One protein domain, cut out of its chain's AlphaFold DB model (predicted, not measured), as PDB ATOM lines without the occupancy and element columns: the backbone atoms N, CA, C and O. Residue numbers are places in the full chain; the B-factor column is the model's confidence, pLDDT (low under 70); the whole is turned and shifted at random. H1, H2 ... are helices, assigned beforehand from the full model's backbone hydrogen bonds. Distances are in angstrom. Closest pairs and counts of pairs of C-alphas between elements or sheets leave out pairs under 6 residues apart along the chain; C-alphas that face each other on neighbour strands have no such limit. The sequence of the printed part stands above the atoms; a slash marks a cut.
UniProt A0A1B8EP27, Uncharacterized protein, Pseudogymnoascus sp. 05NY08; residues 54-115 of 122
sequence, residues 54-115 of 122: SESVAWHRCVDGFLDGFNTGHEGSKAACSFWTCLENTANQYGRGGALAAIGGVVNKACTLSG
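Overview. This is residues 54 to 115 of the 122 residues of an uncharacterized protein of Pseudogymnoascus sp. 05NY08 (UniProt A0A1B8EP27). Three helices lie side by side in one flat row, a slab in which H2 is in the middle, H1 packs along one side of it and H3 along the other, and the chain folds back at each turn. H1 and H2 run almost antiparallel, while H3 is turned more askew to H2, and H1 and H3 have no contact across the row. The printed part has 62 residues with three named helices in the order H1, H2, H3 and no named strand; the class is all helix. The whole is compact, with a radius of gyration of the C-alphas of 11.5 A, and flat, spanning 32 by 25 by 11 A.

Along the chain. Begin with the two longest helices, each of 18 residues. Find C-alpha 76 at (-18.443, 15.097, 67.217); from there H2, residues 76 to 93, runs 25.8 A to C-alpha 93 at (-2.131, -3.845, 73.733). H1, residues 54 to 71, begins at C-alpha 54, at (5.789, 2.430, 70.369), and also measures 25.8 A from first to last C-alpha. H3, residues 99 to 113, measures 21.3 A and ends at C-alpha 113, at (-26.589, 4.120, 72.048).

Arrangement. Start from H2, which touches both other helices. Look at Gly 69 and Ala 79: their C-alphas, 5.4 A apart, are the closest of H1 and H2. These two helices touch and run opposite ways at a shallow tilt of 8 degrees, with their centres 9.4 A apart, and they form a helical hairpin. Next look at Glu 88 and Ala 101, whose C-alphas, 5.0 A apart, are the closest of H2 and H3. H2 and H3 touch and run opposite ways, with their centres 8.6 A apart. Their tilt of 36 degrees is only just steep, and they too form a helical hairpin. H1 and H3 are apart. In the backbones of H1, H2 and H3, every O i to N i+4 pair is within hydrogen-bond range.

Size, cuts and confidence. The two C-alphas farthest apart are those of Gly 73 and Gly 95, at 33.0 A; the first and last printed C-alphas, of Ser 54 and Gly 115, are 32.3 A apart. The printed part has no cut from residue 54 to residue 115. The link from H1 to H2, with 4 residues, and the link from H2 to H3, with 5, are both tight. Look at the B-factor column for the model's confidence: the mean pLDDT of the printed part is 72.6, and 26 residues, namely 73 to 78 and 96 to 115, are under 70. H3, with a mean pLDDT of 63, lies in the second of these stretches.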
ATOM      1  N   SER A  54       6.872   2.979  71.191       75.88
ATOM      2  CA  SER A  54       5.789   2.430  70.369       75.88
ATOM      3  C   SER A  54       4.403   2.772  70.922       75.88
ATOM      4  O   SER A  54       3.492   3.076  70.157       75.88
ATOM      5  N   GLU A  55       4.271   2.800  72.250       70.38
ATOM      6  CA  GLU A  55       3.034   3.161  72.926       70.38
ATOM      7  C   GLU A  55       2.690   4.624  72.644       70.38
ATOM      8  O   GLU A  55       1.587   4.911  72.188       70.38
ATOM      9  N   SER A  56       3.634   5.553  72.830       75.88
ATOM     10  CA  SER A  56       3.374   6.974  72.583       75.88
ATOM     11  C   SER A  56       2.973   7.253  71.133       75.88
ATOM     12  O   SER A  56       2.067   8.052  70.908       75.88
ATOM     13  N   VAL A  57       3.569   6.570  70.152       83.38
ATOM     14  CA  VAL A  57       3.175   6.689  68.738       83.38
ATOM     15  C   VAL A  57       1.747   6.184  68.508       83.38
ATOM     16  O   VAL A  57       0.995   6.819  67.773       83.38
ATOM     17  N   ALA A  58       1.344   5.085  69.150       81.06
ATOM     18  CA  ALA A  58      -0.024   4.576  69.054       81.06
ATOM     19  C   ALA A  58      -1.048   5.561  69.648       81.06
ATOM     20  O   ALA A  58      -2.058   5.849  69.007       81.06
ATOM     21  N   TRP A  59      -0.744   6.163  70.806       82.50
ATOM     22  CA  TRP A  59      -1.570   7.226  71.398       82.50
ATOM     23  C   TRP A  59      -1.728   8.429  70.462       82.50
ATOM     24  O   TRP A  59      -2.843   8.923  70.292       82.50
ATOM     25  N   HIS A  60      -0.641   8.877  69.824       84.75
ATOM     26  CA  HIS A  60      -0.694  10.005  68.887       84.75
ATOM     27  C   HIS A  60      -1.574   9.698  67.677       84.75
ATOM     28  O   HIS A  60      -2.422  10.513  67.340       84.75
ATOM     29  N   ARG A  61      -1.480   8.493  67.101       85.38
ATOM     30  CA  ARG A  61      -2.349   8.092  65.980       85.38
ATOM     31  C   ARG A  61      -3.835   8.154  66.329       85.38
ATOM     32  O   ARG A  61      -4.636   8.551  65.488       85.38
ATOM     33  N   CYS A  62      -4.208   7.787  67.556       84.38
ATOM     34  CA  CYS A  62      -5.593   7.917  68.007       84.38
ATOM     35  C   CYS A  62      -6.041   9.384  68.063       84.38
ATOM     36  O   CYS A  62      -7.142   9.706  67.620       84.38
ATOM     37  N   VAL A  63      -5.191  10.272  68.587       85.00
ATOM     38  CA  VAL A  63      -5.468  11.716  68.666       85.00
ATOM     39  C   VAL A  63      -5.533  12.347  67.273       85.00
ATOM     40  O   VAL A  63      -6.438  13.131  67.007       85.00
ATOM     41  N   ASP A  64      -4.630  11.974  66.369       84.94
ATOM     42  CA  ASP A  64      -4.613  12.493  65.001       84.94
ATOM     43  C   ASP A  64      -5.890  12.104  64.248       84.94
ATOM     44  O   ASP A  64      -6.523  12.959  63.637       84.94
ATOM     45  N   GLY A  65      -6.338  10.847  64.363       82.19
ATOM     46  CA  GLY A  65      -7.600  10.401  63.762       82.19
ATOM     47  C   GLY A  65      -8.839  11.084  64.357       82.19
ATOM     48  O   GLY A  65      -9.808  11.347  63.649       82.19
ATOM     49  N   PHE A  66      -8.806  11.422  65.649       82.75
ATOM     50  CA  PHE A  66      -9.854  12.222  66.287       82.75
ATOM     51  C   PHE A  66      -9.914  13.635  65.705       82.75
ATOM     52  O   PHE A  66     -10.984  14.100  65.311       82.75
ATOM     53  N   LEU A  67      -8.765  14.311  65.640       83.81
ATOM     54  CA  LEU A  67      -8.657  15.672  65.120       83.81
ATOM     55  C   LEU A  67      -9.020  15.733  63.636       83.81
ATOM     56  O   LEU A  67      -9.722  16.653  63.221       83.81
ATOM     57  N   ASP A  68      -8.598  14.744  62.849       81.50
ATOM     58  CA  ASP A  68      -8.972  14.614  61.442       81.50
ATOM     59  C   ASP A  68     -10.487  14.447  61.277       81.50
ATOM     60  O   ASP A  68     -11.102  15.189  60.514       81.50
ATOM     61  N   GLY A  69     -11.116  13.577  62.076       73.12
ATOM     62  CA  GLY A  69     -12.570  13.393  62.081       73.12
ATOM     63  C   GLY A  69     -13.342  14.667  62.444       73.12
ATOM     64  O   GLY A  69     -14.362  14.978  61.827       73.12
ATOM     65  N   PHE A  70     -12.837  15.445  63.406       73.06
ATOM     66  CA  PHE A  70     -13.403  16.755  63.744       73.06
ATOM     67  C   PHE A  70     -13.256  17.763  62.597       73.06
ATOM     68  O   PHE A  70     -14.200  18.491  62.297       73.06
ATOM     69  N   ASN A  71     -12.098  17.790  61.933       76.38
ATOM     70  CA  ASN A  71     -11.827  18.710  60.828       76.38
ATOM     71  C   ASN A  71     -12.578  18.346  59.534       76.38
ATOM     72  O   ASN A  71     -12.924  19.237  58.762       76.38
ATOM     73  N   THR A  72     -12.869  17.065  59.301       73.50
ATOM     74  CA  THR A  72     -13.633  16.582  58.133       73.50
ATOM     75  C   THR A  72     -15.152  16.681  58.305       73.50
ATOM     76  O   THR A  72     -15.898  16.373  57.376       73.50
ATOM     77  N   GLY A  73     -15.633  17.169  59.454       61.06
ATOM     78  CA  GLY A  73     -17.056  17.414  59.691       61.06
ATOM     79  C   GLY A  73     -17.850  16.170  60.095       61.06
ATOM     80  O   GLY A  73     -19.075  16.166  59.966       61.06
ATOM     81  N   HIS A  74     -17.192  15.120  60.601       62.38
ATOM     82  CA  HIS A  74     -17.918  14.050  61.280       62.38
ATOM     83  C   HIS A  74     -18.619  14.597  62.529       62.38
ATOM     84  O   HIS A  74     -18.084  15.444  63.245       62.38
ATOM     85  N   GLU A  75     -19.822  14.089  62.815       62.47
ATOM     86  CA  GLU A  75     -20.532  14.387  64.060       62.47
ATOM     87  C   GLU A  75     -19.591  14.144  65.248       62.47
ATOM     88  O   GLU A  75     -19.003  13.065  65.359       62.47
ATOM     89  N   GLY A  76     -19.433  15.139  66.130       62.22
ATOM     90  CA  GLY A  76     -18.443  15.097  67.217       62.22
ATOM     91  C   GLY A  76     -18.565  13.858  68.111       62.22
ATOM     92  O   GLY A  76     -17.565  13.359  68.623       62.22
ATOM     93  N   SER A  77     -19.770  13.293  68.215       68.38
ATOM     94  CA  SER A  77     -20.031  12.014  68.874       68.38
ATOM     95  C   SER A  77     -19.320  10.848  68.181       68.38
ATOM     96  O   SER A  77     -18.683  10.044  68.847       68.38
ATOM     97  N   LYS A  78     -19.348  10.770  66.847       69.50
ATOM     98  CA  LYS A  78     -18.737   9.681  66.070       69.50
ATOM     99  C   LYS A  78     -17.209   9.704  66.131       69.50
ATOM    100  O   LYS A  78     -16.601   8.652  66.317       69.50
ATOM    101  N   ALA A  79     -16.610  10.891  66.033       71.25
ATOM    102  CA  ALA A  79     -15.164  11.069  66.167       71.25
ATOM    103  C   ALA A  79     -14.684  10.783  67.602       71.25
ATOM    104  O   ALA A  79     -13.676  10.110  67.804       71.25
ATOM    105  N   ALA A  80     -15.436  11.217  68.619       74.00
ATOM    106  CA  ALA A  80     -15.138  10.864  70.006       74.00
ATOM    107  C   ALA A  80     -15.229   9.348  70.241       74.00
ATOM    108  O   ALA A  80     -14.384   8.773  70.922       74.00
ATOM    109  N   CYS A  81     -16.213   8.683  69.643       77.25
ATOM    110  CA  CYS A  81     -16.366   7.239  69.748       77.25
ATOM    111  C   CYS A  81     -15.195   6.464  69.145       77.25
ATOM    112  O   CYS A  81     -14.631   5.600  69.815       77.25
ATOM    113  N   SER A  82     -14.783   6.799  67.920       77.00
ATOM    114  CA  SER A  82     -13.625   6.162  67.284       77.00
ATOM    115  C   SER A  82     -12.331   6.411  68.065       77.00
ATOM    116  O   SER A  82     -11.531   5.489  68.234       77.00
ATOM    117  N   PHE A  83     -12.159   7.616  68.615       83.25
ATOM    118  CA  PHE A  83     -11.043   7.952  69.496       83.25
ATOM    119  C   PHE A  83     -10.984   7.055  70.731       83.25
ATOM    120  O   PHE A  83      -9.954   6.437  70.997       83.25
ATOM    121  N   TRP A  84     -12.090   6.942  71.468       78.69
ATOM    122  CA  TRP A  84     -12.132   6.141  72.689       78.69
ATOM    123  C   TRP A  84     -11.934   4.648  72.421       78.69
ATOM    124  O   TRP A  84     -11.224   3.993  73.182       78.69
ATOM    125  N   THR A  85     -12.452   4.119  71.308       80.62
ATOM    126  CA  THR A  85     -12.153   2.746  70.871       80.62
ATOM    127  C   THR A  85     -10.667   2.562  70.540       80.62
ATOM    128  O   THR A  85     -10.064   1.558  70.923       80.62
ATOM    129  N   CYS A  86     -10.046   3.530  69.860       82.75
ATOM    130  CA  CYS A  86      -8.612   3.497  69.563       82.75
ATOM    131  C   CYS A  86      -7.770   3.504  70.849       82.75
ATOM    132  O   CYS A  86      -6.805   2.739  70.971       82.75
ATOM    133  N   LEU A  87      -8.174   4.307  71.839       81.94
ATOM    134  CA  LEU A  87      -7.523   4.348  73.143       81.94
ATOM    135  C   LEU A  87      -7.666   3.045  73.917       81.94
ATOM    136  O   LEU A  87      -6.687   2.583  74.493       81.94
ATOM    137  N   GLU A  88      -8.854   2.451  73.930       80.31
ATOM    138  CA  GLU A  88      -9.099   1.175  74.600       80.31
ATOM    139  C   GLU A  88      -8.230   0.061  74.003       80.31
ATOM    140  O   GLU A  88      -7.544  -0.651  74.737       80.31
ATOM    141  N   ASN A  89      -8.178  -0.043  72.673       81.12
ATOM    142  CA  ASN A  89      -7.349  -1.031  71.981       81.12
ATOM    143  C   ASN A  89      -5.856  -0.822  72.251       81.12
ATOM    144  O   ASN A  89      -5.142  -1.782  72.545       81.12
ATOM    145  N   THR A  90      -5.388   0.429  72.207       81.56
ATOM    146  CA  THR A  90      -3.995   0.777  72.524       81.56
ATOM    147  C   THR A  90      -3.678   0.443  73.982       81.56
ATOM    148  O   THR A  90      -2.684  -0.217  74.276       81.56
ATOM    149  N   ALA A  91      -4.555   0.815  74.913       77.88
ATOM    150  CA  ALA A  91      -4.388   0.511  76.326       77.88
ATOM    151  C   ALA A  91      -4.353  -1.004  76.587       77.88
ATOM    152  O   ALA A  91      -3.515  -1.460  77.362       77.88
ATOM    153  N   ASN A  92      -5.201  -1.792  75.922       78.44
ATOM    154  CA  ASN A  92      -5.186  -3.253  76.020       78.44
ATOM    155  C   ASN A  92      -3.888  -3.857  75.462       78.44
ATOM    156  O   ASN A  92      -3.301  -4.722  76.111       78.44
ATOM    157  N   GLN A  93      -3.392  -3.370  74.318       79.62
ATOM    158  CA  GLN A  93      -2.131  -3.845  73.733       79.62
ATOM    159  C   GLN A  93      -0.920  -3.608  74.641       79.62
ATOM    160  O   GLN A  93      -0.035  -4.458  74.717       79.62
ATOM    161  N   TYR A  94      -0.882  -2.480  75.352       79.19
ATOM    162  CA  TYR A  94       0.244  -2.113  76.216       79.19
ATOM    163  C   TYR A  94       0.031  -2.456  77.699       79.19
ATOM    164  O   TYR A  94       0.768  -1.976  78.558       79.19
ATOM    165  N   GLY A  95      -0.972  -3.281  78.030       72.81
ATOM    166  CA  GLY A  95      -1.226  -3.717  79.410       72.81
ATOM    167  C   GLY A  95      -1.712  -2.602  80.348       72.81
ATOM    168  O   GLY A  95      -1.616  -2.727  81.567       72.81
ATOM    169  N   ARG A  96      -2.246  -1.505  79.796       69.38
ATOM    170  CA  ARG A  96      -2.865  -0.377  80.516       69.38
ATOM    171  C   ARG A  96      -4.387  -0.367  80.461       69.38
ATOM    172  O   ARG A  96      -5.003   0.626  80.850       69.38
ATOM    173  N   GLY A  97      -4.995  -1.467  80.026       60.97
ATOM    174  CA  GLY A  97      -6.442  -1.677  79.936       60.97
ATOM    175  C   GLY A  97      -7.201  -1.657  81.274       60.97
ATOM    176  O   GLY A  97      -8.234  -2.291  81.394       60.97
ATOM    177  N   GLY A  98      -6.708  -0.969  82.306       65.31
ATOM    178  CA  GLY A  98      -7.440  -0.717  83.547       65.31
ATOM    179  C   GLY A  98      -8.417   0.447  83.372       65.31
ATOM    180  O   GLY A  98      -9.416   0.342  82.666       65.31
ATOM    181  N   ALA A  99      -8.105   1.594  83.981       58.16
ATOM    182  CA  ALA A  99      -8.953   2.791  83.930       58.16
ATOM    183  C   ALA A  99      -9.329   3.217  82.497       58.16
ATOM    184  O   ALA A  99     -10.447   3.658  82.260       58.16
ATOM    185  N   LEU A 100      -8.425   3.033  81.533       59.34
ATOM    186  CA  LEU A 100      -8.659   3.370  80.128       59.34
ATOM    187  C   LEU A 100      -9.638   2.418  79.431       59.34
ATOM    188  O   LEU A 100     -10.448   2.892  78.644       59.34
ATOM    189  N   ALA A 101      -9.631   1.119  79.751       60.31
ATOM    190  CA  ALA A 101     -10.648   0.204  79.224       60.31
ATOM    191  C   ALA A 101     -11.984   0.352  79.959       60.31
ATOM    192  O   ALA A 101     -13.036   0.181  79.358       60.31
ATOM    193  N   ALA A 102     -11.972   0.739  81.239       58.47
ATOM    194  CA  ALA A 102     -13.199   1.062  81.965       58.47
ATOM    195  C   ALA A 102     -13.897   2.300  81.372       58.47
ATOM    196  O   ALA A 102     -15.107   2.283  81.152       58.47
ATOM    197  N   ILE A 103     -13.132   3.354  81.061       62.03
ATOM    198  CA  ILE A 103     -13.656   4.541  80.371       62.03
ATOM    199  C   ILE A 103     -14.044   4.186  78.930       62.03
ATOM    200  O   ILE A 103     -15.135   4.557  78.501       62.03
ATOM    201  N   GLY A 104     -13.217   3.403  78.226       60.12
ATOM    202  CA  GLY A 104     -13.506   2.860  76.898       60.12
ATOM    203  C   GLY A 104     -14.849   2.137  76.851       60.12
ATOM    204  O   GLY A 104     -15.714   2.525  76.081       60.12
ATOM    205  N   GLY A 105     -15.109   1.208  77.771       61.22
ATOM    206  CA  GLY A 105     -16.372   0.473  77.851       61.22
ATOM    207  C   GLY A 105     -17.601   1.343  78.146       61.22
ATOM    208  O   GLY A 105     -18.679   1.077  77.608       61.22
ATOM    209  N   VAL A 106     -17.470   2.397  78.960       64.31
ATOM    210  CA  VAL A 106     -18.567   3.353  79.220       64.31
ATOM    211  C   VAL A 106     -18.844   4.202  77.984       64.31
ATOM    212  O   VAL A 106     -19.999   4.337  77.574       64.31
ATOM    213  N   VAL A 107     -17.793   4.737  77.362       67.19
ATOM    214  CA  VAL A 107     -17.941   5.555  76.163       67.19
ATOM    215  C   VAL A 107     -18.442   4.708  75.002       67.19
ATOM    216  O   VAL A 107     -19.388   5.104  74.341       67.19
ATOM    217  N   ASN A 108     -17.930   3.496  74.816       65.56
ATOM    218  CA  ASN A 108     -18.348   2.584  73.757       65.56
ATOM    219  C   ASN A 108     -19.837   2.198  73.881       65.56
ATOM    220  O   ASN A 108     -20.554   2.109  72.881       65.56
ATOM    221  N   LYS A 109     -20.355   2.067  75.112       65.12
ATOM    222  CA  LYS A 109     -21.800   1.920  75.355       65.12
ATOM    223  C   LYS A 109     -22.577   3.178  74.968       65.12
ATOM    224  O   LYS A 109     -23.609   3.055  74.315       65.12
ATOM    225  N   ALA A 110     -22.083   4.367  75.312       66.56
ATOM    226  CA  ALA A 110     -22.698   5.627  74.889       66.56
ATOM    227  C   ALA A 110     -22.687   5.786  73.354       66.56
ATOM    228  O   ALA A 110     -23.683   6.192  72.768       66.56
ATOM    229  N   CYS A 111     -21.610   5.359  72.699       69.94
ATOM    230  CA  CYS A 111     -21.442   5.352  71.249       69.94
ATOM    231  C   CYS A 111     -22.437   4.440  70.542       69.94
ATOM    232  O   CYS A 111     -23.123   4.865  69.614       69.94
ATOM    233  N   THR A 112     -22.580   3.217  71.052       65.94
ATOM    234  CA  THR A 112     -23.562   2.253  70.548       65.94
ATOM    235  C   THR A 112     -24.990   2.787  70.702       65.94
ATOM    236  O   THR A 112     -25.813   2.621  69.804       65.94
ATOM    237  N   LEU A 113     -25.286   3.486  71.805       62.91
ATOM    238  CA  LEU A 113     -26.589   4.120  72.048       62.91
ATOM    239  C   LEU A 113     -26.852   5.333  71.141       62.91
ATOM    240  O   LEU A 113     -28.004   5.613  70.826       62.91
ATOM    241  N   SER A 114     -25.808   6.027  70.686       57.66
ATOM    242  CA  SER A 114     -25.910   7.104  69.691       57.66
ATOM    243  C   SER A 114     -26.016   6.596  68.245       57.66
ATOM    244  O   SER A 114     -25.989   7.401  67.320       57.66
ATOM    245  N   GLY A 115     -26.122   5.280  68.021       56.03
ATOM    246  CA  GLY A 115     -26.172   4.691  66.677       56.03
ATOM    247  C   GLY A 115     -24.815   4.651  65.965       56.03
ATOM    248  O   GLY A 115     -24.741   4.298  64.788       56.03
TER     249      GLY A 115